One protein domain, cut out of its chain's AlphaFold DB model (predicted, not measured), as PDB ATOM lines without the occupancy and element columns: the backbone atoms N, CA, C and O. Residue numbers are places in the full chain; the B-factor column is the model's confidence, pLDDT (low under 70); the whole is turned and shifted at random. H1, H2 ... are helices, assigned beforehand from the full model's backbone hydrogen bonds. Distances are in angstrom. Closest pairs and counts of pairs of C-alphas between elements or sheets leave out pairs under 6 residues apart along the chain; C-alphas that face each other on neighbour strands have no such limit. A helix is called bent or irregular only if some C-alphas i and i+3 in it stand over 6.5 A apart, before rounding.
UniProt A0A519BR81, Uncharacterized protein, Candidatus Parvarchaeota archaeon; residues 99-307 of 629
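Overview. This is residues 99 to 307 of the 629 residues of an uncharacterized protein of Candidatus Parvarchaeota archaeon (UniProt A0A519BR81). Helix H3 is the core of an assembly of helices, with the hairpin of H4 and H5 on one side of it and H8, folding back into the long H9, on the other, while H7 packs on H3, H4 and H8. H8 crosses H3 steeply; residues 99 to 105, with the small H1, and residues 300 to 307, at the last turns of H9, stick out. The printed part has 209 residues with nine named helices, H1 to H9 in order along the chain, and no named strand; its class is all helix. It is compact, with a radius of gyration of the C-alphas of 19.1 A, and its C-alphas span 57 by 41 by 28 A along the three main axes.

Along the chain. H1 is residues 100 to 104, its first C-alpha at (-14.667, 5.705, 65.404). H2 is residues 113 to 120. Residues 123 to 124 then pair with residues 127 to 128, antiparallel, before H3, residues 129 to 145, 23.8 A from first to last C-alpha. H4 is residues 151 to 170, 27.9 A long, and H5 is residues 184 to 210, 38.0 A long, beginning with C-alpha 184 at (-10.597, 23.000, 48.206). H6 has four residues, 214 to 217. H7 is residues 222 to 240, 26.8 A long. H8 is residues 242 to 268, 39.6 A long, with a kink of 37 degrees near residue 249; it is neither bent nor irregular, but only just, with C-alphas 243 and 246 6.2 A apart. H9 is residues 275 to 306, 46.4 A long, and its last C-alpha is at (12.072, 8.033, 80.831).

Arrangement. H3 is the hub and touches five helices. It touches H8 at a steep tilt of 65 degrees, the same way, the closest C-alphas being those of Gly 137 and Phe 259, 5.0 A apart. With residues 138 to 145 alone it touches H7, closest at Thr 145 and Leu 224, whose C-alphas are 6.1 A apart. H3 and H4 form a hairpin, opposite ways at a steep tilt of 37 degrees, only just beyond shallow; the closest C-alphas, of Asn 143 and Cys 158, are 6.2 A apart. H2 touches H3 about perpendicular, at 87 degrees, with the C-alphas of Phe 120 and Phe 131 closest, 5.2 A apart. H3 touches H9 with residues 129 to 130 alone, closest at the C-alphas of Leu 130 and Ala 292, 6.9 A. H4 and H5 form a hairpin at a shallow tilt of 24 degrees, closest at the C-alphas of Phe 164 and Gly 193, 4.2 A. H7 and H8 form another, closest at the C-alphas of Ala 238 and Ile 245, 4.3 A. H8 and H9 form a hairpin too, at a shallow tilt of 29 degrees, closest at the C-alphas of Ser 264 and Ser 282, 4.9 A. H7 touches H4 at a shallow tilt of 23 degrees, the same way, with the C-alphas of Val 168 and Ile 236 closest, 7.4 A apart. H6 only just touches H5, with 3 pairs of C-alphas within 8 A, the closest being those of Tyr 208 and Phe 214, 5.7 A. H1 touches no helix, and H5 and H9 are apart. In H1, H3, H4, H7 and H9 every O i to N i+4 pair is within hydrogen-bond range, against 22 of 23 in H5, 17 of 23 in H8 and 1 of 4 in H2, where 4 of 5 O i to N i+3 pairs are in range; H6 is too short for an O i to N i+4 pair.

Size, cuts and confidence. The two C-alphas farthest apart are those of Asn 211 and Ala 306, 62.4 A. The printed part has no cut. The link from H4 to H5, residues 171 to 183, is long. The mean pLDDT of the printed part is 87.4; it is under 70 at residues 99 to 107, 121, 270 to 273 and 306.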
ATOM      1  N   SER A  99     -13.138   4.982  60.780       58.81
ATOM      2  CA  SER A  99     -13.890   4.355  61.872       58.81
ATOM      3  C   SER A  99     -13.679   5.051  63.215       58.81
ATOM      4  O   SER A  99     -12.574   5.524  63.487       58.81
ATOM      5  N   ARG A 100     -14.708   5.061  64.074       62.75
ATOM      6  CA  ARG A 100     -14.667   5.705  65.404       62.75
ATOM      7  C   ARG A 100     -13.501   5.211  66.259       62.75
ATOM      8  O   ARG A 100     -12.747   6.024  66.774       62.75
ATOM      9  N   LEU A 101     -13.300   3.891  66.332       56.91
ATOM     10  CA  LEU A 101     -12.182   3.286  67.067       56.91
ATOM     11  C   LEU A 101     -10.820   3.703  66.493       56.91
ATOM     12  O   LEU A 101      -9.879   3.954  67.235       56.91
ATOM     13  N   ILE A 102     -10.697   3.779  65.165       58.97
ATOM     14  CA  ILE A 102      -9.430   4.175  64.542       58.97
ATOM     15  C   ILE A 102      -9.159   5.662  64.800       58.97
ATOM     16  O   ILE A 102      -8.017   6.006  65.067       58.97
ATOM     17  N   GLN A 103     -10.172   6.532  64.755       62.28
ATOM     18  CA  GLN A 103      -9.989   7.974  64.943       62.28
ATOM     19  C   GLN A 103      -9.714   8.386  66.394       62.28
ATOM     20  O   GLN A 103      -9.001   9.363  66.607       62.28
ATOM     21  N   THR A 104     -10.230   7.651  67.383       59.47
ATOM     22  CA  THR A 104      -9.931   7.915  68.803       59.47
ATOM     23  C   THR A 104      -8.520   7.484  69.202       59.47
ATOM     24  O   THR A 104      -7.975   8.005  70.174       59.47
ATOM     25  N   VAL A 105      -7.880   6.591  68.437       65.69
ATOM     26  CA  VAL A 105      -6.462   6.253  68.613       65.69
ATOM     27  C   VAL A 105      -5.600   7.345  67.979       65.69
ATOM     28  O   VAL A 105      -5.476   7.439  66.755       65.69
ATOM     29  N   ALA A 106      -4.957   8.148  68.828       64.38
ATOM     30  CA  ALA A 106      -4.188   9.330  68.429       64.38
ATOM     31  C   ALA A 106      -3.109   9.057  67.360       64.38
ATOM     32  O   ALA A 106      -2.770   9.953  66.590       64.38
ATOM     33  N   GLU A 107      -2.586   7.833  67.276       67.88
ATOM     34  CA  GLU A 107      -1.564   7.428  66.303       67.88
ATOM     35  C   GLU A 107      -2.083   7.237  64.867       67.88
ATOM     36  O   GLU A 107      -1.307   7.270  63.906       67.88
ATOM     37  N   ASN A 108      -3.388   7.013  64.704       74.56
ATOM     38  CA  ASN A 108      -4.012   6.733  63.410       74.56
ATOM     39  C   ASN A 108      -4.533   7.991  62.709       74.56
ATOM     40  O   ASN A 108      -4.908   7.929  61.537       74.56
ATOM     41  N   ARG A 109      -4.569   9.131  63.407       78.69
ATOM     42  CA  ARG A 109      -4.992  10.406  62.825       78.69
ATOM     43  C   ARG A 109      -3.991  10.881  61.770       78.69
ATOM     44  O   ARG A 109      -2.791  10.621  61.868       78.69
ATOM     45  N   GLN A 110      -4.478  11.647  60.799       81.62
ATOM     46  CA  GLN A 110      -3.626  12.300  59.806       81.62
ATOM     47  C   GLN A 110      -2.860  13.474  60.431       81.62
ATOM     48  O   GLN A 110      -3.505  14.458  60.825       81.62
ATOM     49  N   PRO A 111      -1.518  13.434  60.476       84.75
ATOM     50  CA  PRO A 111      -0.742  14.516  61.057       84.75
ATOM     51  C   PRO A 111      -0.725  15.748  60.148       84.75
ATOM     52  O   PRO A 111      -0.777  15.653  58.916       84.75
ATOM     53  N   PHE A 112      -0.611  16.921  60.759       88.56
ATOM     54  CA  PHE A 112      -0.241  18.151  60.059       88.56
ATOM     55  C   PHE A 112       1.277  18.234  59.904       88.56
ATOM     56  O   PHE A 112       2.007  17.769  60.778       88.56
ATOM     57  N   PHE A 113       1.775  18.852  58.828       88.25
ATOM     58  CA  PHE A 113       3.219  19.054  58.642       88.25
ATOM     59  C   PHE A 113       3.877  19.720  59.855       88.25
ATOM     60  O   PHE A 113       4.950  19.287  60.263       88.25
ATOM     61  N   SER A 114       3.214  20.697  60.481       83.69
ATOM     62  CA  SER A 114       3.710  21.351  61.699       83.69
ATOM     63  C   SER A 114       3.984  20.388  62.859       83.69
ATOM     64  O   SER A 114       4.845  20.660  63.687       83.69
ATOM     65  N   GLU A 115       3.267  19.267  62.929       79.69
ATOM     66  CA  GLU A 115       3.444  18.270  63.983       79.69
ATOM     67  C   GLU A 115       4.609  17.342  63.672       79.69
ATOM     68  O   GLU A 115       5.496  17.148  64.502       79.69
ATOM     69  N   TRP A 116       4.630  16.766  62.466       84.06
ATOM     70  CA  TRP A 116       5.643  15.769  62.143       84.06
ATOM     71  C   TRP A 116       6.962  16.357  61.654       84.06
ATOM     72  O   TRP A 116       7.960  15.647  61.678       84.06
ATOM     73  N   ALA A 117       7.026  17.650  61.324       83.69
ATOM     74  CA  ALA A 117       8.288  18.365  61.131       83.69
ATOM     75  C   ALA A 117       9.199  18.277  62.369       83.69
ATOM     76  O   ALA A 117      10.419  18.198  62.224       83.69
ATOM     77  N   ASN A 118       8.621  18.206  63.574       76.69
ATOM     78  CA  ASN A 118       9.379  18.022  64.813       76.69
ATOM     79  C   ASN A 118      10.037  16.635  64.899       76.69
ATOM     80  O   ASN A 118      11.126  16.516  65.452       76.69
ATOM     81  N   ASN A 119       9.454  15.611  64.262       81.06
ATOM     82  CA  ASN A 119      10.074  14.281  64.143       81.06
ATOM     83  C   ASN A 119      11.295  14.279  63.203       81.06
ATOM     84  O   ASN A 119      12.026  13.297  63.135       81.06
ATOM     85  N   PHE A 120      11.516  15.373  62.467       79.62
ATOM     86  CA  PHE A 120      12.665  15.596  61.588       79.62
ATOM     87  C   PHE A 120      13.651  16.619  62.181       79.62
ATOM     88  O   PHE A 120      14.412  17.265  61.449       79.62
ATOM     89  N   GLY A 121      13.612  16.793  63.507       69.56
ATOM     90  CA  GLY A 121      14.577  17.592  64.251       69.56
ATOM     91  C   GLY A 121      16.017  17.070  64.117       69.56
ATOM     92  O   GLY A 121      16.270  16.055  63.461       69.56
ATOM     93  N   PRO A 122      16.990  17.763  64.725       82.06
ATOM     94  CA  PRO A 122      16.866  18.986  65.530       82.06
ATOM     95  C   PRO A 122      16.537  20.265  64.733       82.06
ATOM     96  O   PRO A 122      16.750  20.349  63.519       82.06
ATOM     97  N   LEU A 123      16.010  21.270  65.443       82.88
ATOM     98  CA  LEU A 123      15.648  22.588  64.912       82.88
ATOM     99  C   LEU A 123      16.812  23.580  65.081       82.88
ATOM    100  O   LEU A 123      17.329  23.740  66.184       82.88
ATOM    101  N   ILE A 124      17.182  24.306  64.023       78.56
ATOM    102  CA  ILE A 124      18.026  25.513  64.118       78.56
ATOM    103  C   ILE A 124      17.188  26.707  63.662       78.56
ATOM    104  O   ILE A 124      16.725  26.715  62.530       78.56
ATOM    105  N   PHE A 125      16.961  27.703  64.526       77.38
ATOM    106  CA  PHE A 125      16.081  28.852  64.232       77.38
ATOM    107  C   PHE A 125      14.688  28.441  63.702       77.38
ATOM    108  O   PHE A 125      14.190  29.024  62.745       77.38
ATOM    109  N   ASN A 126      14.076  27.405  64.292       78.00
ATOM    110  CA  ASN A 126      12.825  26.775  63.829       78.00
ATOM    111  C   ASN A 126      12.893  26.089  62.446       78.00
ATOM    112  O   ASN A 126      11.856  25.753  61.877       78.00
ATOM    113  N   PHE A 127      14.090  25.816  61.914       81.12
ATOM    114  CA  PHE A 127      14.270  25.013  60.704       81.12
ATOM    115  C   PHE A 127      14.609  23.553  61.050       81.12
ATOM    116  O   PHE A 127      15.690  23.305  61.590       81.12
ATOM    117  N   PRO A 128      13.744  22.575  60.711       88.75
ATOM    118  CA  PRO A 128      14.031  21.151  60.895       88.75
ATOM    119  C   PRO A 128      15.099  20.701  59.900       88.75
ATOM    120  O   PRO A 128      14.849  20.574  58.697       88.75
ATOM    121  N   ILE A 129      16.322  20.502  60.393       88.44
ATOM    122  CA  ILE A 129      17.488  20.290  59.527       88.44
ATOM    123  C   ILE A 129      17.352  19.016  58.712       88.44
ATOM    124  O   ILE A 129      17.564  19.046  57.497       88.44
ATOM    125  N   LEU A 130      16.979  17.906  59.352       90.75
ATOM    126  CA  LEU A 130      16.905  16.620  58.670       90.75
ATOM    127  C   LEU A 130      15.833  16.639  57.576       90.75
ATOM    128  O   LEU A 130      16.055  16.109  56.488       90.75
ATOM    129  N   PHE A 131      14.713  17.324  57.823       91.81
ATOM    130  CA  PHE A 131      13.667  17.527  56.824       91.81
ATOM    131  C   PHE A 131      14.198  18.259  55.591       91.81
ATOM    132  O   PHE A 131      14.002  17.791  54.472       91.81
ATOM    133  N   TRP A 132      14.894  19.385  55.765       91.50
ATOM    134  CA  TRP A 132      15.399  20.156  54.627       91.50
ATOM    135  C   TRP A 132      16.526  19.439  53.886       91.50
ATOM    136  O   TRP A 132      16.565  19.480  52.654       91.50
ATOM    137  N   LEU A 133      17.395  18.724  54.605       93.69
ATOM    138  CA  LEU A 133      18.389  17.841  53.993       93.69
ATOM    139  C   LEU A 133      17.720  16.752  53.150       93.69
ATOM    140  O   LEU A 133      18.174  16.477  52.041       93.69
ATOM    141  N   PHE A 134      16.630  16.166  53.642       94.94
ATOM    142  CA  PHE A 134      15.845  15.190  52.895       94.94
ATOM    143  C   PHE A 134      15.175  15.821  51.678       94.94
ATOM    144  O   PHE A 134      15.305  15.307  50.571       94.94
ATOM    145  N   PHE A 135      14.499  16.951  51.858       95.38
ATOM    146  CA  PHE A 135      13.749  17.625  50.808       95.38
ATOM    147  C   PHE A 135      14.672  18.037  49.648       95.38
ATOM    148  O   PHE A 135      14.435  17.690  48.489       95.38
ATOM    149  N   ILE A 136      15.788  18.705  49.965       96.00
ATOM    150  CA  ILE A 136      16.815  19.092  48.986       96.00
ATOM    151  C   ILE A 136      17.510  17.849  48.421       96.00
ATOM    152  O   ILE A 136      17.738  17.761  47.211       96.00
ATOM    153  N   GLY A 137      17.816  16.869  49.273       96.75
ATOM    154  CA  GLY A 137      18.438  15.607  48.885       96.75
ATOM    155  C   GLY A 137      17.598  14.813  47.888       96.75
ATOM    156  O   GLY A 137      18.140  14.273  46.924       96.75
ATOM    157  N   SER A 138      16.274  14.819  48.035       97.31
ATOM    158  CA  SER A 138      15.348  14.155  47.119       97.31
ATOM    159  C   SER A 138      15.390  14.803  45.734       97.31
ATOM    160  O   SER A 138      15.532  14.114  44.722       97.31
ATOM    161  N   VAL A 139      15.381  16.142  45.666       97.38
ATOM    162  CA  VAL A 139      15.541  16.884  44.399       97.38
ATOM    163  C   VAL A 139      16.930  16.645  43.790       97.38
ATOM    164  O   VAL A 139      17.067  16.480  42.573       97.38
ATOM    165  N   TYR A 140      17.973  16.567  44.621       96.44
ATOM    166  CA  TYR A 140      19.328  16.244  44.178       96.44
ATOM    167  C   TYR A 140      19.407  14.844  43.556       96.44
ATOM    168  O   TYR A 140      19.967  14.688  42.467       96.44
ATOM    169  N   ILE A 141      18.835  13.829  44.207       95.81
ATOM    170  CA  ILE A 141      18.790  12.449  43.704       95.81
ATOM    171  C   ILE A 141      17.960  12.361  42.428       95.81
ATOM    172  O   ILE A 141      18.381  11.709  41.468       95.81
ATOM    173  N   PHE A 142      16.841  13.079  42.351       96.88
ATOM    174  CA  PHE A 142      16.062  13.163  41.123       96.88
ATOM    175  C   PHE A 142      16.902  13.716  39.960       96.88
ATOM    176  O   PHE A 142      17.006  13.074  38.915       96.88
ATOM    177  N   ASN A 143      17.638  14.816  40.159       96.06
ATOM    178  CA  ASN A 143      18.570  15.347  39.154       96.06
ATOM    179  C   ASN A 143      19.670  14.339  38.755       96.06
ATOM    180  O   ASN A 143      20.098  14.297  37.598       96.06
ATOM    181  N   ARG A 144      20.154  13.522  39.702       94.00
ATOM    182  CA  ARG A 144      21.135  12.453  39.432       94.00
ATOM    183  C   ARG A 144      20.545  11.326  38.594       94.00
ATOM    184  O   ARG A 144      21.230  10.843  37.697       94.00
ATOM    185  N   THR A 145      19.289  10.981  38.837       94.62
ATOM    186  CA  THR A 145      18.539   9.964  38.091       94.62
ATOM    187  C   THR A 145      18.447  10.328  36.607       94.62
ATOM    188  O   THR A 145      18.662   9.487  35.738       94.62
ATOM    189  N   ILE A 146      18.244  11.614  36.300       94.69
ATOM    190  CA  ILE A 146      18.135  12.132  34.926       94.69
ATOM    191  C   ILE A 146      19.429  12.782  34.407       94.69
ATOM    192  O   ILE A 146      19.398  13.608  33.492       94.69
ATOM    193  N   ILE A 147      20.602  12.430  34.952       92.56
ATOM    194  CA  ILE A 147      21.867  13.114  34.625       92.56
ATOM    195  C   ILE A 147      22.221  13.064  33.127       92.56
ATOM    196  O   ILE A 147      22.872  13.987  32.631       92.56
ATOM    197  N   SER A 148      21.767  12.034  32.401       91.25
ATOM    198  CA  SER A 148      21.989  11.837  30.958       91.25
ATOM    199  C   SER A 148      21.226  12.838  30.066       91.25
ATOM    200  O   SER A 148      21.552  12.994  28.880       91.25
ATOM    201  N   PHE A 149      20.229  13.539  30.614       92.75
ATOM    202  CA  PHE A 149      19.358  14.471  29.898       92.75
ATOM    203  C   PHE A 149      20.058  15.824  29.686       92.75
ATOM    204  O   PHE A 149      21.061  16.149  30.330       92.75
ATOM    205  N   LYS A 150      19.556  16.630  28.741       92.25
ATOM    206  CA  LYS A 150      20.088  17.980  28.485       92.25
ATOM    207  C   LYS A 150      19.900  18.862  29.724       92.25
ATOM    208  O   LYS A 150      18.898  18.750  30.421       92.25
ATOM    209  N   LYS A 151      20.837  19.788  29.974       91.12
ATOM    210  CA  LYS A 151      20.808  20.665  31.165       91.12
ATOM    211  C   LYS A 151      19.479  21.417  31.332       91.12
ATOM    212  O   LYS A 151      18.968  21.448  32.445       91.12
ATOM    213  N   LYS A 152      18.934  21.979  30.242       93.00
ATOM    214  CA  LYS A 152      17.644  22.695  30.244       93.00
ATOM    215  C   LYS A 152      16.489  21.772  30.648       93.00
ATOM    216  O   LYS A 152      15.752  22.097  31.566       93.00
ATOM    217  N   ASP A 153      16.397  20.591  30.041       93.75
ATOM    218  CA  ASP A 153      15.337  19.614  30.333       93.75
ATOM    219  C   ASP A 153      15.380  19.142  31.792       93.75
ATOM    220  O   ASP A 153      14.348  19.062  32.453       93.75
ATOM    221  N   ARG A 154      16.588  18.900  32.325       94.69
ATOM    222  CA  ARG A 154      16.766  18.551  33.743       94.69
ATOM    223  C   ARG A 154      16.266  19.647  34.671       94.69
ATOM    224  O   ARG A 154      15.675  19.328  35.688       94.69
ATOM    225  N   PHE A 155      16.491  20.918  34.338       95.62
ATOM    226  CA  PHE A 155      16.016  22.030  35.160       95.62
ATOM    227  C   PHE A 155      14.485  22.026  35.279       95.62
ATOM    228  O   PHE A 155      13.973  22.032  36.393       95.62
ATOM    229  N   TYR A 156      13.759  21.922  34.160       95.81
ATOM    230  CA  TYR A 156      12.290  21.871  34.177       95.81
ATOM    231  C   TYR A 156      11.745  20.631  34.895       95.81
ATOM    232  O   TYR A 156      10.798  20.728  35.677       95.81
ATOM    233  N   LEU A 157      12.359  19.464  34.675       96.00
ATOM    234  CA  LEU A 157      11.984  18.235  35.375       96.00
ATOM    235  C   LEU A 157      12.224  18.355  36.887       96.00
ATOM    236  O   LEU A 157      11.343  18.019  37.668       96.00
ATOM    237  N   CYS A 158      13.375  18.876  37.316       97.12
ATOM    238  CA  CYS A 158      13.666  19.081  38.736       97.12
ATOM    239  C   CYS A 158      12.751  20.129  39.376       97.12
ATOM    240  O   CYS A 158      12.333  19.944  40.513       97.12
ATOM    241  N   PHE A 159      12.419  21.207  38.661       97.19
ATOM    242  CA  PHE A 159      11.498  22.230  39.153       97.19
ATOM    243  C   PHE A 159      10.084  21.669  39.342       97.19
ATOM    244  O   PHE A 159       9.473  21.860  40.388       97.19
ATOM    245  N   THR A 160       9.581  20.902  38.372       97.12
ATOM    246  CA  THR A 160       8.270  20.251  38.517       97.12
ATOM    247  C   THR A 160       8.268  19.145  39.569       97.12
ATOM    248  O   THR A 160       7.289  19.023  40.295       97.12
ATOM    249  N   TYR A 161       9.376  18.418  39.741       97.50
ATOM    250  CA  TYR A 161       9.550  17.491  40.860       97.50
ATOM    251  C   TYR A 161       9.557  18.207  42.223       97.50
ATOM    252  O   TYR A 161       8.942  17.732  43.171       97.50
ATOM    253  N   PHE A 162      10.200  19.374  42.325       97.38
ATOM    254  CA  PHE A 162      10.171  20.216  43.525       97.38
ATOM    255  C   PHE A 162       8.750  20.700  43.856       97.38
ATOM    256  O   PHE A 162       8.340  20.649  45.016       97.38
ATOM    257  N   LEU A 163       7.984  21.141  42.848       96.69
ATOM    258  CA  LEU A 163       6.583  21.543  43.032       96.69
ATOM    259  C   LEU A 163       5.717  20.359  43.462       96.69
ATOM    260  O   LEU A 163       4.903  20.487  44.371       96.69
ATOM    261  N   PHE A 164       5.933  19.197  42.852       96.69
ATOM    262  CA  PHE A 164       5.280  17.956  43.236       96.69
ATOM    263  C   PHE A 164       5.567  17.587  44.695       96.69
ATOM    264  O   PHE A 164       4.635  17.403  45.476       96.69
ATOM    265  N   LEU A 165       6.836  17.562  45.098       95.81
ATOM    266  CA  LEU A 165       7.226  17.246  46.470       95.81
ATOM    267  C   LEU A 165       6.624  18.248  47.469       95.81
ATOM    268  O   LEU A 165       6.055  17.847  48.483       95.81
ATOM    269  N   SER A 166       6.664  19.542  47.134       95.25
ATOM    270  CA  SER A 166       6.010  20.606  47.906       95.25
ATOM    271  C   SER A 166       4.502  20.378  48.044       95.25
ATOM    272  O   SER A 166       3.961  20.517  49.136       95.25
ATOM    273  N   SER A 167       3.820  19.984  46.966       94.19
ATOM    274  CA  SER A 167       2.374  19.736  46.982       94.19
ATOM    275  C   SER A 167       1.975  18.557  47.866       94.19
ATOM    276  O   SER A 167       0.960  18.621  48.560       94.19
ATOM    277  N   VAL A 168       2.784  17.495  47.889       91.25
ATOM    278  CA  VAL A 168       2.525  16.296  48.695       91.25
ATOM    279  C   VAL A 168       2.697  16.605  50.179       91.25
ATOM    280  O   VAL A 168       1.871  16.180  50.987       91.25
ATOM    281  N   ILE A 169       3.735  17.368  50.531       92.00
ATOM    282  CA  ILE A 169       4.097  17.658  51.923       92.00
ATOM    283  C   ILE A 169       3.252  18.801  52.498       92.00
ATOM    284  O   ILE A 169       2.640  18.648  53.551       92.00
ATOM    285  N   PHE A 170       3.182  19.943  51.810       92.88
ATOM    286  CA  PHE A 170       2.653  21.184  52.388       92.88
ATOM    287  C   PHE A 170       1.161  21.419  52.152       92.88
ATOM    288  O   PHE A 170       0.613  22.366  52.702       92.88
ATOM    289  N   SER A 171       0.466  20.570  51.388       91.06
ATOM    290  CA  SER A 171      -0.995  20.711  51.245       91.06
ATOM    291  C   SER A 171      -1.777  20.384  52.524       91.06
ATOM    292  O   SER A 171      -2.974  20.635  52.555       91.06
ATOM    293  N   ARG A 172      -1.135  19.850  53.572       89.94
ATOM    294  CA  ARG A 172      -1.703  19.696  54.924       89.94
ATOM    295  C   ARG A 172      -0.734  20.280  55.961       89.94
ATOM    296  O   ARG A 172      -0.070  19.550  56.691       89.94
ATOM    297  N   TYR A 173      -0.608  21.603  55.968       90.31
ATOM    298  CA  TYR A 173       0.384  22.333  56.751       90.31
ATOM    299  C   TYR A 173       0.017  22.448  58.236       90.31
ATOM    300  O   TYR A 173       0.759  21.947  59.076       90.31
ATOM    301  N   SER A 174      -1.123  23.076  58.542       89.50
ATOM    302  CA  SER A 174      -1.710  23.201  59.886       89.50
ATOM    303  C   SER A 174      -3.219  23.468  59.798       89.50
ATOM    304  O   SER A 174      -3.717  23.833  58.727       89.50
ATOM    305  N   GLN A 175      -3.940  23.305  60.911       85.44
ATOM    306  CA  GLN A 175      -5.396  23.480  60.976       85.44
ATOM    307  C   GLN A 175      -5.855  24.889  60.561       85.44
ATOM    308  O   GLN A 175      -6.788  25.007  59.768       85.44
ATOM    309  N   ASP A 176      -5.149  25.927  61.013       86.75
ATOM    310  CA  ASP A 176      -5.504  27.337  60.771       86.75
ATOM    311  C   ASP A 176      -4.887  27.923  59.490       86.75
ATOM    312  O   ASP A 176      -5.034  29.108  59.190       86.75
ATOM    313  N   SER A 177      -4.151  27.115  58.721       88.69
ATOM    314  CA  SER A 177      -3.504  27.579  57.490       88.69
ATOM    315  C   SER A 177      -4.432  27.532  56.273       88.69
ATOM    316  O   SER A 177      -5.410  26.785  56.226       88.69
ATOM    317  N   LEU A 178      -4.042  28.252  55.208       88.69
ATOM    318  CA  LEU A 178      -4.649  28.120  53.875       88.69
ATOM    319  C   LEU A 178      -4.675  26.654  53.397       88.69
ATOM    320  O   LEU A 178      -5.601  26.248  52.696       88.69
ATOM    321  N   PHE A 179      -3.671  25.862  53.789       89.69
ATOM    322  CA  PHE A 179      -3.510  24.464  53.409       89.69
ATOM    323  C   PHE A 179      -3.787  23.514  54.583       89.69
ATOM    324  O   PHE A 179      -2.871  22.920  55.145       89.69
ATOM    325  N   ASN A 180      -5.054  23.343  54.957       84.62
ATOM    326  CA  ASN A 180      -5.461  22.469  56.066       84.62
ATOM    327  C   ASN A 180      -5.651  20.982  55.678       84.62
ATOM    328  O   ASN A 180      -6.010  20.150  56.507       84.62
ATOM    329  N   GLY A 181      -5.414  20.615  54.417       82.50
ATOM    330  CA  GLY A 181      -5.483  19.240  53.919       82.50
ATOM    331  C   GLY A 181      -6.860  18.765  53.461       82.50
ATOM    332  O   GLY A 181      -6.908  17.809  52.690       82.50
ATOM    333  N   THR A 182      -7.947  19.411  53.885       80.81
ATOM    334  CA  THR A 182      -9.327  19.002  53.550       80.81
ATOM    335  C   THR A 182     -10.068  20.029  52.700       80.81
ATOM    336  O   THR A 182     -10.977  19.668  51.956       80.81
ATOM    337  N   ASN A 183      -9.675  21.302  52.763       85.81
ATOM    338  CA  ASN A 183     -10.303  22.364  51.990       85.81
ATOM    339  C   ASN A 183      -9.962  22.284  50.487       85.81
ATOM    340  O   ASN A 183      -8.994  21.648  50.057       85.81
ATOM    341  N   VAL A 184     -10.764  22.972  49.669       87.25
ATOM    342  CA  VAL A 184     -10.597  23.000  48.206       87.25
ATOM    343  C   VAL A 184      -9.190  23.463  47.780       87.25
ATOM    344  O   VAL A 184      -8.589  22.769  46.955       87.25
ATOM    345  N   PRO A 185      -8.599  24.542  48.344       91.62
ATOM    346  CA  PRO A 185      -7.222  24.935  48.029       91.62
ATOM    347  C   PRO A 185      -6.187  23.828  48.268       91.62
ATOM    348  O   PRO A 185      -5.317  23.610  47.424       91.62
ATOM    349  N   SER A 186      -6.299  23.089  49.375       89.25
ATOM    350  CA  SER A 186      -5.400  21.977  49.711       89.25
ATOM    351  C   SER A 186      -5.492  20.844  48.699       89.25
ATOM    352  O   SER A 186      -4.468  20.350  48.223       89.25
ATOM    353  N   LEU A 187      -6.716  20.450  48.342       86.94
ATOM    354  CA  LEU A 187      -6.963  19.372  47.386       86.94
ATOM    355  C   LEU A 187      -6.493  19.745  45.975       86.94
ATOM    356  O   LEU A 187      -5.898  18.911  45.286       86.94
ATOM    357  N   LEU A 188      -6.707  20.996  45.556       91.31
ATOM    358  CA  LEU A 188      -6.212  21.507  44.277       91.31
ATOM    359  C   LEU A 188      -4.685  21.577  44.251       91.31
ATOM    360  O   LEU A 188      -4.076  21.141  43.272       91.31
ATOM    361  N   PHE A 189      -4.051  22.067  45.319       93.38
ATOM    362  CA  PHE A 189      -2.592  22.121  45.402       93.38
ATOM    363  C   PHE A 189      -1.984  20.717  45.335       93.38
ATOM    364  O   PHE A 189      -1.116  20.473  44.500       93.38
ATOM    365  N   TYR A 190      -2.511  19.771  46.119       89.38
ATOM    366  CA  TYR A 190      -2.096  18.368  46.085       89.38
ATOM    367  C   TYR A 190      -2.252  17.754  44.683       89.38
ATOM    368  O   TYR A 190      -1.296  17.233  44.113       89.38
ATOM    369  N   SER A 191      -3.442  17.870  44.084       88.69
ATOM    370  CA  SER A 191      -3.748  17.247  42.789       88.69
ATOM    371  C   SER A 191      -2.947  17.866  41.640       88.69
ATOM    372  O   SER A 191      -2.433  17.151  40.777       88.69
ATOM    373  N   SER A 192      -2.799  19.194  41.628       93.25
ATOM    374  CA  SER A 192      -2.053  19.905  40.585       93.25
ATOM    375  C   SER A 192      -0.575  19.520  40.566       93.25
ATOM    376  O   SER A 192      -0.023  19.344  39.481       93.25
ATOM    377  N   GLY A 193       0.059  19.301  41.722       93.56
ATOM    378  CA  GLY A 193       1.450  18.857  41.771       93.56
ATOM    379  C   GLY A 193       1.667  17.495  41.106       93.56
ATOM    380  O   GLY A 193       2.598  17.350  40.310       93.56
ATOM    381  N   PHE A 194       0.778  16.522  41.346       90.56
ATOM    382  CA  PHE A 194       0.803  15.230  40.642       90.56
ATOM    383  C   PHE A 194       0.599  15.398  39.134       90.56
ATOM    384  O   PHE A 194       1.376  14.858  38.344       90.56
ATOM    385  N   LEU A 195      -0.426  16.152  38.724       93.31
ATOM    386  CA  LEU A 195      -0.778  16.331  37.313       93.31
ATOM    387  C   LEU A 195       0.331  17.034  36.525       93.31
ATOM    388  O   LEU A 195       0.704  16.574  35.446       93.31
ATOM    389  N   ILE A 196       0.893  18.114  37.075       95.81
ATOM    390  CA  ILE A 196       1.977  18.877  36.447       95.81
ATOM    391  C   ILE A 196       3.211  17.990  36.273       95.81
ATOM    392  O   ILE A 196       3.793  17.962  35.188       95.81
ATOM    393  N   PHE A 197       3.597  17.236  37.305       95.81
ATOM    394  CA  PHE A 197       4.776  16.373  37.241       95.81
ATOM    395  C   PHE A 197       4.590  15.174  36.302       95.81
ATOM    396  O   PHE A 197       5.486  14.852  35.518       95.81
ATOM    397  N   ALA A 198       3.415  14.542  36.313       92.69
ATOM    398  CA  ALA A 198       3.090  13.467  35.380       92.69
ATOM    399  C   ALA A 198       3.104  13.963  33.924       92.69
ATOM    400  O   ALA A 198       3.676  13.309  33.047       92.69
ATOM    401  N   TYR A 199       2.535  15.147  33.670       93.94
ATOM    402  CA  TYR A 199       2.545  15.773  32.352       93.94
ATOM    403  C   TYR A 199       3.969  16.075  31.872       93.94
ATOM    404  O   TYR A 199       4.320  15.716  30.747       93.94
ATOM    405  N   THR A 200       4.821  16.684  32.707       94.06
ATOM    406  CA  THR A 200       6.198  17.000  32.301       94.06
ATOM    407  C   THR A 200       7.038  15.753  32.062       94.06
ATOM    408  O   THR A 200       7.761  15.700  31.064       94.06
ATOM    409  N   LEU A 201       6.907  14.718  32.899       92.38
ATOM    410  CA  LEU A 201       7.540  13.419  32.659       92.38
ATOM    411  C   LEU A 201       7.095  12.814  31.323       92.38
ATOM    412  O   LEU A 201       7.943  12.421  30.517       92.38
ATOM    413  N   GLY A 202       5.785  12.781  31.060       89.06
ATOM    414  CA  GLY A 202       5.220  12.250  29.818       89.06
ATOM    415  C   GLY A 202       5.681  13.023  28.580       89.06
ATOM    416  O   GLY A 202       6.111  12.420  27.591       89.06
ATOM    417  N   TYR A 203       5.669  14.355  28.650       91.94
ATOM    418  CA  TYR A 203       6.130  15.235  27.578       91.94
ATOM    419  C   TYR A 203       7.604  14.994  27.231       91.94
ATOM    420  O   TYR A 203       7.943  14.802  26.058       91.94
ATOM    421  N   TYR A 204       8.494  14.954  28.229       91.44
ATOM    422  CA  TYR A 204       9.919  14.722  27.982       91.44
ATOM    423  C   TYR A 204      10.210  13.290  27.537       91.44
ATOM    424  O   TYR A 204      11.048  13.098  26.655       91.44
ATOM    425  N   TYR A 205       9.493  12.296  28.063       88.56
ATOM    426  CA  TYR A 205       9.580  10.918  27.582       88.56
ATOM    427  C   TYR A 205       9.231  10.824  26.087       88.56
ATOM    428  O   TYR A 205      10.008  10.278  25.297       88.56
ATOM    429  N   TYR A 206       8.116  11.435  25.672       86.62
ATOM    430  CA  TYR A 206       7.691  11.481  24.272       86.62
ATOM    431  C   TYR A 206       8.659  12.278  23.385       86.62
ATOM    432  O   TYR A 206       9.052  11.811  22.314       86.62
ATOM    433  N   SER A 207       9.105  13.452  23.840       88.50
ATOM    434  CA  SER A 207      10.051  14.302  23.108       88.50
ATOM    435  C   SER A 207      11.392  13.598  22.869       88.50
ATOM    436  O   SER A 207      11.924  13.621  21.758       88.50
ATOM    437  N   TYR A 208      11.934  12.904  23.872       88.38
ATOM    438  CA  TYR A 208      13.184  12.151  23.727       88.38
ATOM    439  C   TYR A 208      13.032  10.941  22.809       88.38
ATOM    440  O   TYR A 208      13.967  10.626  22.073       88.38
ATOM    441  N   TYR A 209      11.872  10.285  22.815       84.50
ATOM    442  CA  TYR A 209      11.576   9.221  21.863       84.50
ATOM    443  C   TYR A 209      11.514   9.744  20.423       84.50
ATOM    444  O   TYR A 209      12.237   9.237  19.566       84.50
ATOM    445  N   LYS A 210      10.719  10.793  20.167       85.50
ATOM    446  CA  LYS A 210      10.541  11.378  18.827       85.50
ATOM    447  C   LYS A 210      11.859  11.887  18.236       85.50
ATOM    448  O   LYS A 210      12.086  11.756  17.040       85.50
ATOM    449  N   ASN A 211      12.742  12.421  19.079       86.69
ATOM    450  CA  ASN A 211      14.049  12.941  18.676       86.69
ATOM    451  C   ASN A 211      15.161  11.870  18.612       86.69
ATOM    452  O   ASN A 211      16.333  12.224  18.524       86.69
ATOM    453  N   GLY A 212      14.840  10.573  18.728       83.50
ATOM    454  CA  GLY A 212      15.831   9.486  18.654       83.50
ATOM    455  C   GLY A 212      16.799   9.406  19.846       83.50
ATOM    456  O   GLY A 212      17.795   8.689  19.803       83.50
ATOM    457  N   LEU A 213      16.518  10.108  20.949       86.06
ATOM    458  CA  LEU A 213      17.367  10.195  22.145       86.06
ATOM    459  C   LEU A 213      17.018   9.146  23.219       86.06
ATOM    460  O   LEU A 213      17.420   9.284  24.377       86.06
ATOM    461  N   PHE A 214      16.305   8.077  22.855       82.56
ATOM    462  CA  PHE A 214      15.806   7.062  23.793       82.56
ATOM    463  C   PHE A 214      16.915   6.351  24.590       82.56
ATOM    464  O   PHE A 214      16.717   5.965  25.741       82.56
ATOM    465  N   ASN A 215      18.126   6.257  24.032       84.62
ATOM    466  CA  ASN A 215      19.293   5.707  24.731       84.62
ATOM    467  C   ASN A 215      19.622   6.457  26.032       84.62
ATOM    468  O   ASN A 215      20.202   5.872  26.940       84.62
ATOM    469  N   LYS A 216      19.246   7.737  26.157       87.31
ATOM    470  CA  LYS A 216      19.435   8.501  27.399       87.31
ATOM    471  C   LYS A 216      18.488   8.057  28.511       87.31
ATOM    472  O   LYS A 216      18.912   8.035  29.662       87.31
ATOM    473  N   ILE A 217      17.261   7.662  28.163       85.50
ATOM    474  CA  ILE A 217      16.263   7.123  29.100       85.50
ATOM    475  C   ILE A 217      16.721   5.754  29.613       85.50
ATOM    476  O   ILE A 217      16.658   5.491  30.804       85.50
ATOM    477  N   ARG A 218      17.283   4.908  28.739       84.12
ATOM    478  CA  ARG A 218      17.833   3.597  29.135       84.12
ATOM    479  C   ARG A 218      19.025   3.671  30.099       84.12
ATOM    480  O   ARG A 218      19.354   2.668  30.711       84.12
ATOM    481  N   LYS A 219      19.677   4.832  30.213       89.19
ATOM    482  CA  LYS A 219      20.786   5.078  31.153       89.19
ATOM    483  C   LYS A 219      20.317   5.531  32.541       89.19
ATOM    484  O   LYS A 219      21.164   5.844  33.371       89.19
ATOM    485  N   ILE A 220      19.008   5.644  32.768       91.44
ATOM    486  CA  ILE A 220      18.461   5.969  34.087       91.44
ATOM    487  C   ILE A 220      18.774   4.814  35.044       91.44
ATOM    488  O   ILE A 220      18.526   3.653  34.727       91.44
ATOM    489  N   ASP A 221      19.319   5.148  36.211       90.50
ATOM    490  CA  ASP A 221      19.596   4.181  37.268       90.50
ATOM    491  C   ASP A 221      18.293   3.793  37.976       90.50
ATOM    492  O   ASP A 221      17.693   4.599  38.695       90.50
ATOM    493  N   MET A 222      17.855   2.551  37.769       90.56
ATOM    494  CA  MET A 222      16.618   2.029  38.354       90.56
ATOM    495  C   MET A 222      16.671   1.968  39.884       90.56
ATOM    496  O   MET A 222      15.627   2.059  40.522       90.56
ATOM    497  N   SER A 223      17.864   1.889  40.480       93.25
ATOM    498  CA  SER A 223      18.046   1.886  41.936       93.25
ATOM    499  C   SER A 223      17.649   3.236  42.541       93.25
ATOM    500  O   SER A 223      16.980   3.291  43.572       93.25
ATOM    501  N   LEU A 224      17.997   4.342  41.868       93.06
ATOM    502  CA  LEU A 224      17.599   5.689  42.295       93.06
ATOM    503  C   LEU A 224      16.107   5.936  42.066       93.06
ATOM    504  O   LEU A 224      15.458   6.567  42.896       93.06
ATOM    505  N   VAL A 225      15.550   5.408  40.970       93.50
ATOM    506  CA  VAL A 225      14.098   5.444  40.728       93.50
ATOM    507  C   VAL A 225      13.360   4.702  41.840       93.50
ATOM    508  O   VAL A 225      12.405   5.242  42.388       93.50
ATOM    509  N   PHE A 226      13.822   3.506  42.213       94.00
ATOM    510  CA  PHE A 226      13.243   2.741  43.315       94.00
ATOM    511  C   PHE A 226      13.277   3.527  44.627       94.00
ATOM    512  O   PHE A 226      12.249   3.631  45.286       94.00
ATOM    513  N   LEU A 227      14.411   4.150  44.971       95.38
ATOM    514  CA  LEU A 227      14.527   4.968  46.182       95.38
ATOM    515  C   LEU A 227      13.543   6.151  46.193       95.38
ATOM    516  O   LEU A 227      12.938   6.429  47.225       95.38
ATOM    517  N   LEU A 228      13.350   6.826  45.054       95.50
ATOM    518  CA  LEU A 228      12.399   7.937  44.917       95.50
ATOM    519  C   LEU A 228      10.935   7.480  44.982       95.50
ATOM    520  O   LEU A 228      10.081   8.196  45.499       95.50
ATOM    521  N   VAL A 229      10.628   6.294  44.454       93.00
ATOM    522  CA  VAL A 229       9.291   5.693  44.573       93.00
ATOM    523  C   VAL A 229       9.038   5.259  46.015       93.00
ATOM    524  O   VAL A 229       7.977   5.544  46.559       93.00
ATOM    525  N   PHE A 230      10.022   4.635  46.662       92.94
ATOM    526  CA  PHE A 230       9.931   4.226  48.059       92.94
ATOM    527  C   PHE A 230       9.759   5.432  48.992       92.94
ATOM    528  O   PHE A 230       8.898   5.403  49.871       92.94
ATOM    529  N   SER A 231      10.488   6.529  48.756       94.50
ATOM    530  CA  SER A 231      10.304   7.772  49.513       94.50
ATOM    531  C   SER A 231       8.931   8.399  49.282       94.50
ATOM    532  O   SER A 231       8.310   8.857  50.238       94.50
ATOM    533  N   LEU A 232       8.412   8.370  48.050       91.62
ATOM    534  CA  LEU A 232       7.065   8.851  47.749       91.62
ATOM    535  C   LEU A 232       5.986   8.035  48.476       91.62
ATOM    536  O   LEU A 232       5.082   8.618  49.071       91.62
ATOM    537  N   LEU A 233       6.081   6.703  48.462       88.50
ATOM    538  CA  LEU A 233       5.148   5.838  49.189       88.50
ATOM    539  C   LEU A 233       5.230   6.075  50.702       88.50
ATOM    540  O   LEU A 233       4.194   6.160  51.365       88.50
ATOM    541  N   GLY A 234       6.441   6.260  51.236       90.19
ATOM    542  CA  GLY A 234       6.657   6.661  52.626       90.19
ATOM    543  C   GLY A 234       6.001   8.005  52.956       90.19
ATOM    544  O   GLY A 234       5.340   8.117  53.981       90.19
ATOM    545  N   LEU A 235       6.110   9.006  52.075       90.12
ATOM    546  CA  LEU A 235       5.505  10.332  52.265       90.12
ATOM    547  C   LEU A 235       3.978  10.282  52.261       90.12
ATOM    548  O   LEU A 235       3.335  10.893  53.114       90.12
ATOM    549  N   ILE A 236       3.396   9.541  51.318       85.69
ATOM    550  CA  ILE A 236       1.947   9.325  51.253       85.69
ATOM    551  C   ILE A 236       1.466   8.619  52.531       85.69
ATOM    552  O   ILE A 236       0.463   9.023  53.113       85.69
ATOM    553  N   SER A 237       2.216   7.622  53.005       84.00
ATOM    554  CA  SER A 237       1.897   6.876  54.228       84.00
ATOM    555  C   SER A 237       1.989   7.755  55.479       84.00
ATOM    556  O   SER A 237       1.053   7.781  56.273       84.00
ATOM    557  N   ALA A 238       3.068   8.528  55.631       86.25
ATOM    558  CA  ALA A 238       3.276   9.445  56.755       86.25
ATOM    559  C   ALA A 238       2.201  10.540  56.835       86.25
ATOM    560  O   ALA A 238       1.818  10.956  57.923       86.25
ATOM    561  N   ARG A 239       1.666  10.977  55.688       83.88
ATOM    562  CA  ARG A 239       0.493  11.863  55.630       83.88
ATOM    563  C   ARG A 239      -0.792  11.162  56.087       83.88
ATOM    564  O   ARG A 239      -1.700  11.815  56.594       83.88
ATOM    565  N   GLY A 240      -0.882   9.853  55.874       79.06
ATOM    566  CA  GLY A 240      -2.052   9.048  56.201       79.06
ATOM    567  C   GLY A 240      -2.253   8.824  57.699       79.06
ATOM    568  O   GLY A 240      -3.385   8.905  58.162       79.06
ATOM    569  N   ALA A 241      -1.180   8.566  58.453       81.94
ATOM    570  CA  ALA A 241      -1.242   8.345  59.899       81.94
ATOM    571  C   ALA A 241       0.090   8.671  60.592       81.94
ATOM    572  O   ALA A 241       1.157   8.392  60.039       81.94
ATOM    573  N   VAL A 242       0.035   9.172  61.834       83.94
ATOM    574  CA  VAL A 242       1.223   9.499  62.655       83.94
ATOM    575  C   VAL A 242       2.172   8.299  62.762       83.94
ATOM    576  O   VAL A 242       3.362   8.428  62.486       83.94
ATOM    577  N   ARG A 243       1.663   7.097  63.063       83.38
ATOM    578  CA  ARG A 243       2.506   5.888  63.191       83.38
ATOM    579  C   ARG A 243       3.300   5.533  61.927       83.38
ATOM    580  O   ARG A 243       4.347   4.895  62.002       83.38
ATOM    581  N   LEU A 244       2.824   5.947  60.751       86.75
ATOM    582  CA  LEU A 244       3.471   5.645  59.473       86.75
ATOM    583  C   LEU A 244       4.645   6.585  59.162       86.75
ATOM    584  O   LEU A 244       5.404   6.313  58.232       86.75
ATOM    585  N   ILE A 245       4.865   7.634  59.965       87.62
ATOM    586  CA  ILE A 245       6.074   8.471  59.890       87.62
ATOM    587  C   ILE A 245       7.334   7.618  60.100       87.62
ATOM    588  O   ILE A 245       8.345   7.836  59.430       87.62
ATOM    589  N   MET A 246       7.262   6.584  60.946       87.88
ATOM    590  CA  MET A 246       8.365   5.640  61.152       87.88
ATOM    591  C   MET A 246       8.809   4.973  59.842       87.88
ATOM    592  O   MET A 246      10.003   4.796  59.617       87.88
ATOM    593  N   VAL A 247       7.879   4.666  58.932       89.00
ATOM    594  CA  VAL A 247       8.200   4.056  57.628       89.00
ATOM    595  C   VAL A 247       8.959   5.037  56.732       89.00
ATOM    596  O   VAL A 247       9.868   4.638  56.006       89.00
ATOM    597  N   LEU A 248       8.629   6.330  56.806       90.69
ATOM    598  CA  LEU A 248       9.306   7.390  56.058       90.69
ATOM    599  C   LEU A 248      10.751   7.623  56.540       90.69
ATOM    600  O   LEU A 248      11.585   8.056  55.744       90.69
ATOM    601  N   SER A 249      11.080   7.289  57.793       89.56
ATOM    602  CA  SER A 249      12.437   7.463  58.335       89.56
ATOM    603  C   SER A 249      13.514   6.726  57.520       89.56
ATOM    604  O   SER A 249      14.609   7.249  57.313       89.56
ATOM    605  N   ILE A 250      13.193   5.548  56.974       92.50
ATOM    606  CA  ILE A 250      14.132   4.707  56.220       92.50
ATOM    607  C   ILE A 250      14.581   5.389  54.914       92.50
ATOM    608  O   ILE A 250      15.784   5.622  54.746       92.50
ATOM    609  N   PRO A 251      13.681   5.742  53.968       94.38
ATOM    610  CA  PRO A 251      14.091   6.424  52.746       94.38
ATOM    611  C   PRO A 251      14.693   7.807  53.020       94.38
ATOM    612  O   PRO A 251      15.595   8.216  52.292       94.38
ATOM    613  N   VAL A 252      14.249   8.509  54.069       93.19
ATOM    614  CA  VAL A 252      14.813   9.803  54.487       93.19
ATOM    615  C   VAL A 252      16.293   9.671  54.811       93.19
ATOM    616  O   VAL A 252      17.108  10.369  54.207       93.19
ATOM    617  N   SER A 253      16.649   8.734  55.689       92.56
ATOM    618  CA  SER A 253      18.033   8.489  56.099       92.56
ATOM    619  C   SER A 253      18.925   8.151  54.901       92.56
ATOM    620  O   SER A 253      19.975   8.764  54.719       92.56
ATOM    621  N   ILE A 254      18.472   7.261  54.009       95.50
ATOM    622  CA  ILE A 254      19.221   6.887  52.797       95.50
ATOM    623  C   ILE A 254      19.427   8.099  51.874       95.50
ATOM    624  O   ILE A 254      20.536   8.326  51.381       95.50
ATOM    625  N   ILE A 255      18.374   8.889  51.636       96.38
ATOM    626  CA  ILE A 255      18.416  10.061  50.751       96.38
ATOM    627  C   ILE A 255      19.356  11.132  51.305       96.38
ATOM    628  O   ILE A 255      20.181  11.661  50.555       96.38
ATOM    629  N   VAL A 256      19.266  11.430  52.604       95.38
ATOM    630  CA  VAL A 256      20.120  12.416  53.277       95.38
ATOM    631  C   VAL A 256      21.582  11.985  53.213       95.38
ATOM    632  O   VAL A 256      22.422  12.757  52.746       95.38
ATOM    633  N   SER A 257      21.895  10.743  53.594       94.12
ATOM    634  CA  SER A 257      23.265  10.226  53.543       94.12
ATOM    635  C   SER A 257      23.822  10.241  52.120       94.12
ATOM    636  O   SER A 257      24.932  10.731  51.896       94.12
ATOM    637  N   TYR A 258      23.050   9.777  51.130       94.62
ATOM    638  CA  TYR A 258      23.474   9.805  49.729       94.62
ATOM    639  C   TYR A 258      23.733  11.235  49.249       94.62
ATOM    640  O   TYR A 258      24.740  11.491  48.587       94.62
ATOM    641  N   PHE A 259      22.838  12.173  49.569       95.75
ATOM    642  CA  PHE A 259      22.970  13.572  49.183       95.75
ATOM    643  C   PHE A 259      24.245  14.193  49.756       95.75
ATOM    644  O   PHE A 259      25.070  14.686  48.981       95.75
ATOM    645  N   VAL A 260      24.433  14.115  51.077       94.81
ATOM    646  CA  VAL A 260      25.579  14.717  51.770       94.81
ATOM    647  C   VAL A 260      26.886  14.117  51.252       94.81
ATOM    648  O   VAL A 260      27.761  14.851  50.795       94.81
ATOM    649  N   ILE A 261      27.007  12.786  51.203       93.19
ATOM    650  CA  ILE A 261      28.244  12.120  50.771       93.19
ATOM    651  C   ILE A 261      28.506  12.320  49.273       93.19
ATOM    652  O   ILE A 261      29.621  12.671  48.877       93.19
ATOM    653  N   SER A 262      27.492  12.160  48.410       92.06
ATOM    654  CA  SER A 262      27.676  12.359  46.966       92.06
ATOM    655  C   SER A 262      28.013  13.808  46.619       92.06
ATOM    656  O   SER A 262      28.698  14.028  45.611       92.06
ATOM    657  N   PHE A 263      27.496  14.784  47.366       91.62
ATOM    658  CA  PHE A 263      27.854  16.183  47.188       91.62
ATOM    659  C   PHE A 263      29.305  16.415  47.620       91.62
ATOM    660  O   PHE A 263      30.104  16.866  46.797       91.62
ATOM    661  N   SER A 264      29.668  15.984  48.830       89.88
ATOM    662  CA  SER A 264      31.012  16.131  49.393       89.88
ATOM    663  C   SER A 264      32.097  15.530  48.499       89.88
ATOM    664  O   SER A 264      33.029  16.236  48.114       89.88
ATOM    665  N   ILE A 265      31.951  14.278  48.044       89.06
ATOM    666  CA  ILE A 265      32.942  13.624  47.162       89.06
ATOM    667  C   ILE A 265      33.189  14.435  45.878       89.06
ATOM    668  O   ILE A 265      34.319  14.513  45.391       89.06
ATOM    669  N   LYS A 266      32.149  15.045  45.298       84.69
ATOM    670  CA  LYS A 266      32.298  15.866  44.082       84.69
ATOM    671  C   LYS A 266      32.970  17.201  44.363       84.69
ATOM    672  O   LYS A 266      33.668  17.697  43.483       84.69
ATOM    673  N   SER A 267      32.738  17.769  45.540       83.94
ATOM    674  CA  SER A 267      33.386  19.000  45.986       83.94
ATOM    675  C   SER A 267      34.887  18.788  46.190       83.94
ATOM    676  O   SER A 267      35.666  19.611  45.728       83.94
ATOM    677  N   PHE A 268      35.298  17.644  46.752       78.56
ATOM    678  CA  PHE A 268      36.715  17.300  46.933       78.56
ATOM    679  C   PHE A 268      37.460  16.990  45.621       78.56
ATOM    680  O   PHE A 268      38.664  17.202  45.534       78.56
ATOM    681  N   LYS A 269      36.770  16.499  44.579       76.44
ATOM    682  CA  LYS A 269      37.401  16.066  43.312       76.44
ATOM    683  C   LYS A 269      37.577  17.160  42.241       76.44
ATOM    684  O   LYS A 269      38.112  16.850  41.180       76.44
ATOM    685  N   LYS A 270      37.098  18.400  42.430       62.72
ATOM    686  CA  LYS A 270      37.104  19.440  41.371       62.72
ATOM    687  C   LYS A 270      37.723  20.772  41.813       62.72
ATOM    688  O   LYS A 270      37.117  21.494  42.596       62.72
ATOM    689  N   SER A 271      38.840  21.149  41.185       51.72
ATOM    690  CA  SER A 271      39.566  22.422  41.346       51.72
ATOM    691  C   SER A 271      39.126  23.511  40.344       51.72
ATOM    692  O   SER A 271      39.944  24.058  39.613       51.72
ATOM    693  N   ASN A 272      37.824  23.801  40.247       58.00
ATOM    694  CA  ASN A 272      37.344  24.991  39.512       58.00
ATOM    695  C   ASN A 272      37.196  26.185  40.474       58.00
ATOM    696  O   ASN A 272      37.098  25.960  41.675       58.00
ATOM    697  N   ASP A 273      37.039  27.408  39.952       60.59
ATOM    698  CA  ASP A 273      36.897  28.671  40.715       60.59
ATOM    699  C   ASP A 273      35.874  28.636  41.871       60.59
ATOM    700  O   ASP A 273      36.068  29.266  42.905       60.59
ATOM    701  N   ASN A 274      34.819  27.816  41.771       73.19
ATOM    702  CA  ASN A 274      33.811  27.652  42.835       73.19
ATOM    703  C   ASN A 274      34.092  26.460  43.779       73.19
ATOM    704  O   ASN A 274      33.193  26.013  44.497       73.19
ATOM    705  N   GLY A 275      35.285  25.867  43.724       78.00
ATOM    706  CA  GLY A 275      35.675  24.678  44.488       78.00
ATOM    707  C   GLY A 275      35.707  24.941  45.991       78.00
ATOM    708  O   GLY A 275      35.161  24.151  46.758       78.00
ATOM    709  N   PHE A 276      36.230  26.101  46.394       82.25
ATOM    710  CA  PHE A 276      36.307  26.507  47.798       82.25
ATOM    711  C   PHE A 276      34.919  26.656  48.446       82.25
ATOM    712  O   PHE A 276      34.659  26.087  49.502       82.25
ATOM    713  N   ILE A 277      33.977  27.317  47.764       86.25
ATOM    714  CA  ILE A 277      32.593  27.469  48.248       86.25
ATOM    715  C   ILE A 277      31.917  26.100  48.409       86.25
ATOM    716  O   ILE A 277      31.266  25.828  49.415       86.25
ATOM    717  N   LYS A 278      32.087  25.201  47.432       86.38
ATOM    718  CA  LYS A 278      31.522  23.844  47.499       86.38
ATOM    719  C   LYS A 278      32.123  23.020  48.631       86.38
ATOM    720  O   LYS A 278      31.405  22.227  49.236       86.38
ATOM    721  N   LEU A 279      33.410  23.203  48.914       87.56
ATOM    722  CA  LEU A 279      34.083  22.569  50.040       87.56
ATOM    723  C   LEU A 279      33.495  23.050  51.373       87.56
ATOM    724  O   LEU A 279      33.108  22.211  52.180       87.56
ATOM    725  N   ILE A 280      33.329  24.365  51.558       90.25
ATOM    726  CA  ILE A 280      32.695  24.936  52.760       90.25
ATOM    727  C   ILE A 280      31.284  24.372  52.951       90.25
ATOM    728  O   ILE A 280      30.960  23.883  54.030       90.25
ATOM    729  N   ILE A 281      30.463  24.368  51.893       91.38
ATOM    730  CA  ILE A 281      29.108  23.794  51.948       91.38
ATOM    731  C   ILE A 281      29.165  22.311  52.331       91.38
ATOM    732  O   ILE A 281      28.349  21.848  53.118       91.38
ATOM    733  N   SER A 282      30.131  21.557  51.805       90.94
ATOM    734  CA  SER A 282      30.276  20.127  52.109       90.94
ATOM    735  C   SER A 282      30.625  19.888  53.579       90.94
ATOM    736  O   SER A 282      30.019  19.027  54.210       90.94
ATOM    737  N   ILE A 283      31.553  20.674  54.134       91.56
ATOM    738  CA  ILE A 283      31.907  20.626  55.559       91.56
ATOM    739  C   ILE A 283      30.680  20.968  56.406       91.56
ATOM    740  O   ILE A 283      30.349  20.224  57.325       91.56
ATOM    741  N   PHE A 284      29.958  22.035  56.056       92.06
ATOM    742  CA  PHE A 284      28.739  22.427  56.758       92.06
ATOM    743  C   PHE A 284      27.670  21.326  56.730       92.06
ATOM    744  O   PHE A 284      27.109  21.003  57.769       92.06
ATOM    745  N   LEU A 285      27.418  20.700  55.575       92.94
ATOM    746  CA  LEU A 285      26.457  19.598  55.449       92.94
ATOM    747  C   LEU A 285      26.853  18.378  56.294       92.94
ATOM    748  O   LEU A 285      25.984  17.746  56.889       92.94
ATOM    749  N   ILE A 286      28.149  18.049  56.361       93.12
ATOM    750  CA  ILE A 286      28.655  16.954  57.202       93.12
ATOM    751  C   ILE A 286      28.468  17.292  58.684       93.12
ATOM    752  O   ILE A 286      27.947  16.465  59.427       93.12
ATOM    753  N   LEU A 287      28.843  18.500  59.111       92.19
ATOM    754  CA  LEU A 287      28.663  18.943  60.496       92.19
ATOM    755  C   LEU A 287      27.183  18.986  60.885       92.19
ATOM    756  O   LEU A 287      26.830  18.514  61.962       92.19
ATOM    757  N   ALA A 288      26.312  19.476  59.999       90.44
ATOM    758  CA  ALA A 288      24.867  19.485  60.206       90.44
ATOM    759  C   ALA A 288      24.307  18.064  60.363       90.44
ATOM    760  O   ALA A 288      23.478  17.835  61.238       90.44
ATOM    761  N   LEU A 289      24.784  17.102  59.562       91.31
ATOM    762  CA  LEU A 289      24.385  15.698  59.671       91.31
ATOM    763  C   LEU A 289      24.866  15.057  60.982       91.31
ATOM    764  O   LEU A 289      24.082  14.385  61.647       91.31
ATOM    765  N   LEU A 290      26.130  15.270  61.364       91.56
ATOM    766  CA  LEU A 290      26.694  14.742  62.614       91.56
ATOM    767  C   LEU A 290      25.985  15.327  63.837       91.56
ATOM    768  O   LEU A 290      25.628  14.593  64.755       91.56
ATOM    769  N   TRP A 291      25.741  16.637  63.826       90.62
ATOM    770  CA  TRP A 291      24.997  17.311  64.881       90.62
ATOM    771  C   TRP A 291      23.551  16.813  64.959       90.62
ATOM    772  O   TRP A 291      23.080  16.500  66.049       90.62
ATOM    773  N   ALA A 292      22.873  16.665  63.814       89.56
ATOM    774  CA  ALA A 292      21.523  16.113  63.765       89.56
ATOM    775  C   ALA A 292      21.455  14.698  64.351       89.56
ATOM    776  O   ALA A 292      20.599  14.427  65.190       89.56
ATOM    777  N   GLY A 293      22.398  13.831  63.972       89.50
ATOM    778  CA  GLY A 293      22.509  12.482  64.523       89.50
ATOM    779  C   GLY A 293      22.749  12.471  66.035       89.50
ATOM    780  O   GLY A 293      22.092  11.717  66.746       89.50
ATOM    781  N   PHE A 294      23.632  13.335  66.546       91.38
ATOM    782  CA  PHE A 294      23.904  13.439  67.984       91.38
ATOM    783  C   PHE A 294      22.692  13.935  68.788       91.38
ATOM    784  O   PHE A 294      22.417  13.411  69.866       91.38
ATOM    785  N   GLN A 295      21.960  14.927  68.277       90.19
ATOM    786  CA  GLN A 295      20.760  15.445  68.941       90.19
ATOM    787  C   GLN A 295      19.636  14.411  68.971       90.19
ATOM    788  O   GLN A 295      19.043  14.206  70.026       90.19
ATOM    789  N   LEU A 296      19.386  13.723  67.851       87.62
ATOM    790  CA  LEU A 296      18.414  12.628  67.802       87.62
ATOM    791  C   LEU A 296      18.794  11.518  68.786       87.62
ATOM    792  O   LEU A 296      17.976  11.147  69.617       87.62
ATOM    793  N   TYR A 297      20.059  11.085  68.786       89.75
ATOM    794  CA  TYR A 297      20.561  10.112  69.760       89.75
ATOM    795  C   TYR A 297      20.347  10.565  71.210       89.75
ATOM    796  O   TYR A 297      19.880   9.786  72.035       89.75
ATOM    797  N   SER A 298      20.673  11.819  71.532       90.12
ATOM    798  CA  SER A 298      20.548  12.350  72.897       90.12
ATOM    799  C   SER A 298      19.087  12.419  73.348       90.12
ATOM    800  O   SER A 298      18.775  12.072  74.488       90.12
ATOM    801  N   GLN A 299      18.190  12.829  72.448       87.31
ATOM    802  CA  GLN A 299      16.754  12.865  72.703       87.31
ATOM    803  C   GLN A 299      16.188  11.454  72.888       87.31
ATOM    804  O   GLN A 299      15.469  11.216  73.854       87.31
ATOM    805  N   ASP A 300      16.535  10.521  72.003       86.62
ATOM    806  CA  ASP A 300      16.067   9.136  72.064       86.62
ATOM    807  C   ASP A 300      16.590   8.426  73.314       86.62
ATOM    808  O   ASP A 300      15.831   7.726  73.979       86.62
ATOM    809  N   TYR A 301      17.850   8.656  73.691       89.19
ATOM    810  CA  TYR A 301      18.429   8.146  74.933       89.19
ATOM    811  C   TYR A 301      17.683   8.674  76.167       89.19
ATOM    812  O   TYR A 301      17.332   7.900  77.055       89.19
ATOM    813  N   SER A 302      17.395   9.980  76.208       87.31
ATOM    814  CA  SER A 302      16.622  10.602  77.290       87.31
ATOM    815  C   SER A 302      15.195  10.048  77.364       87.31
ATOM    816  O   SER A 302      14.738   9.637  78.429       87.31
ATOM    817  N   ASN A 303      14.514   9.959  76.216       84.62
ATOM    818  CA  ASN A 303      13.166   9.408  76.112       84.62
ATOM    819  C   ASN A 303      13.134   7.945  76.567       84.62
ATOM    820  O   ASN A 303      12.311   7.589  77.402       84.62
ATOM    821  N   ALA A 304      14.049   7.106  76.073       84.56
ATOM    822  CA  ALA A 304      14.175   5.709  76.486       84.56
ATOM    823  C   ALA A 304      14.449   5.584  77.993       84.56
ATOM    824  O   ALA A 304      13.846   4.743  78.656       84.56
ATOM    825  N   GLY A 305      15.293   6.462  78.543       80.50
ATOM    826  CA  GLY A 305      15.531   6.567  79.981       80.50
ATOM    827  C   GLY A 305      14.275   6.929  80.782       80.50
ATOM    828  O   GLY A 305      14.104   6.449  81.898       80.50
ATOM    829  N   ALA A 306      13.358   7.712  80.211       69.62
ATOM    830  CA  ALA A 306      12.072   8.033  80.831       69.62
ATOM    831  C   ALA A 306      11.043   6.882  80.763       69.62
ATOM    832  O   ALA A 306      10.089   6.886  81.539       69.62
ATOM    833  N   TYR A 307      11.233   5.895  79.875       70.69
ATOM    834  CA  TYR A 307      10.412   4.674  79.793       70.69
ATOM    835  C   TYR A 307      10.892   3.540  80.726       70.69
ATOM    836  O   TYR A 307      10.277   2.472  80.763       70.69
TER     837      TYR A 307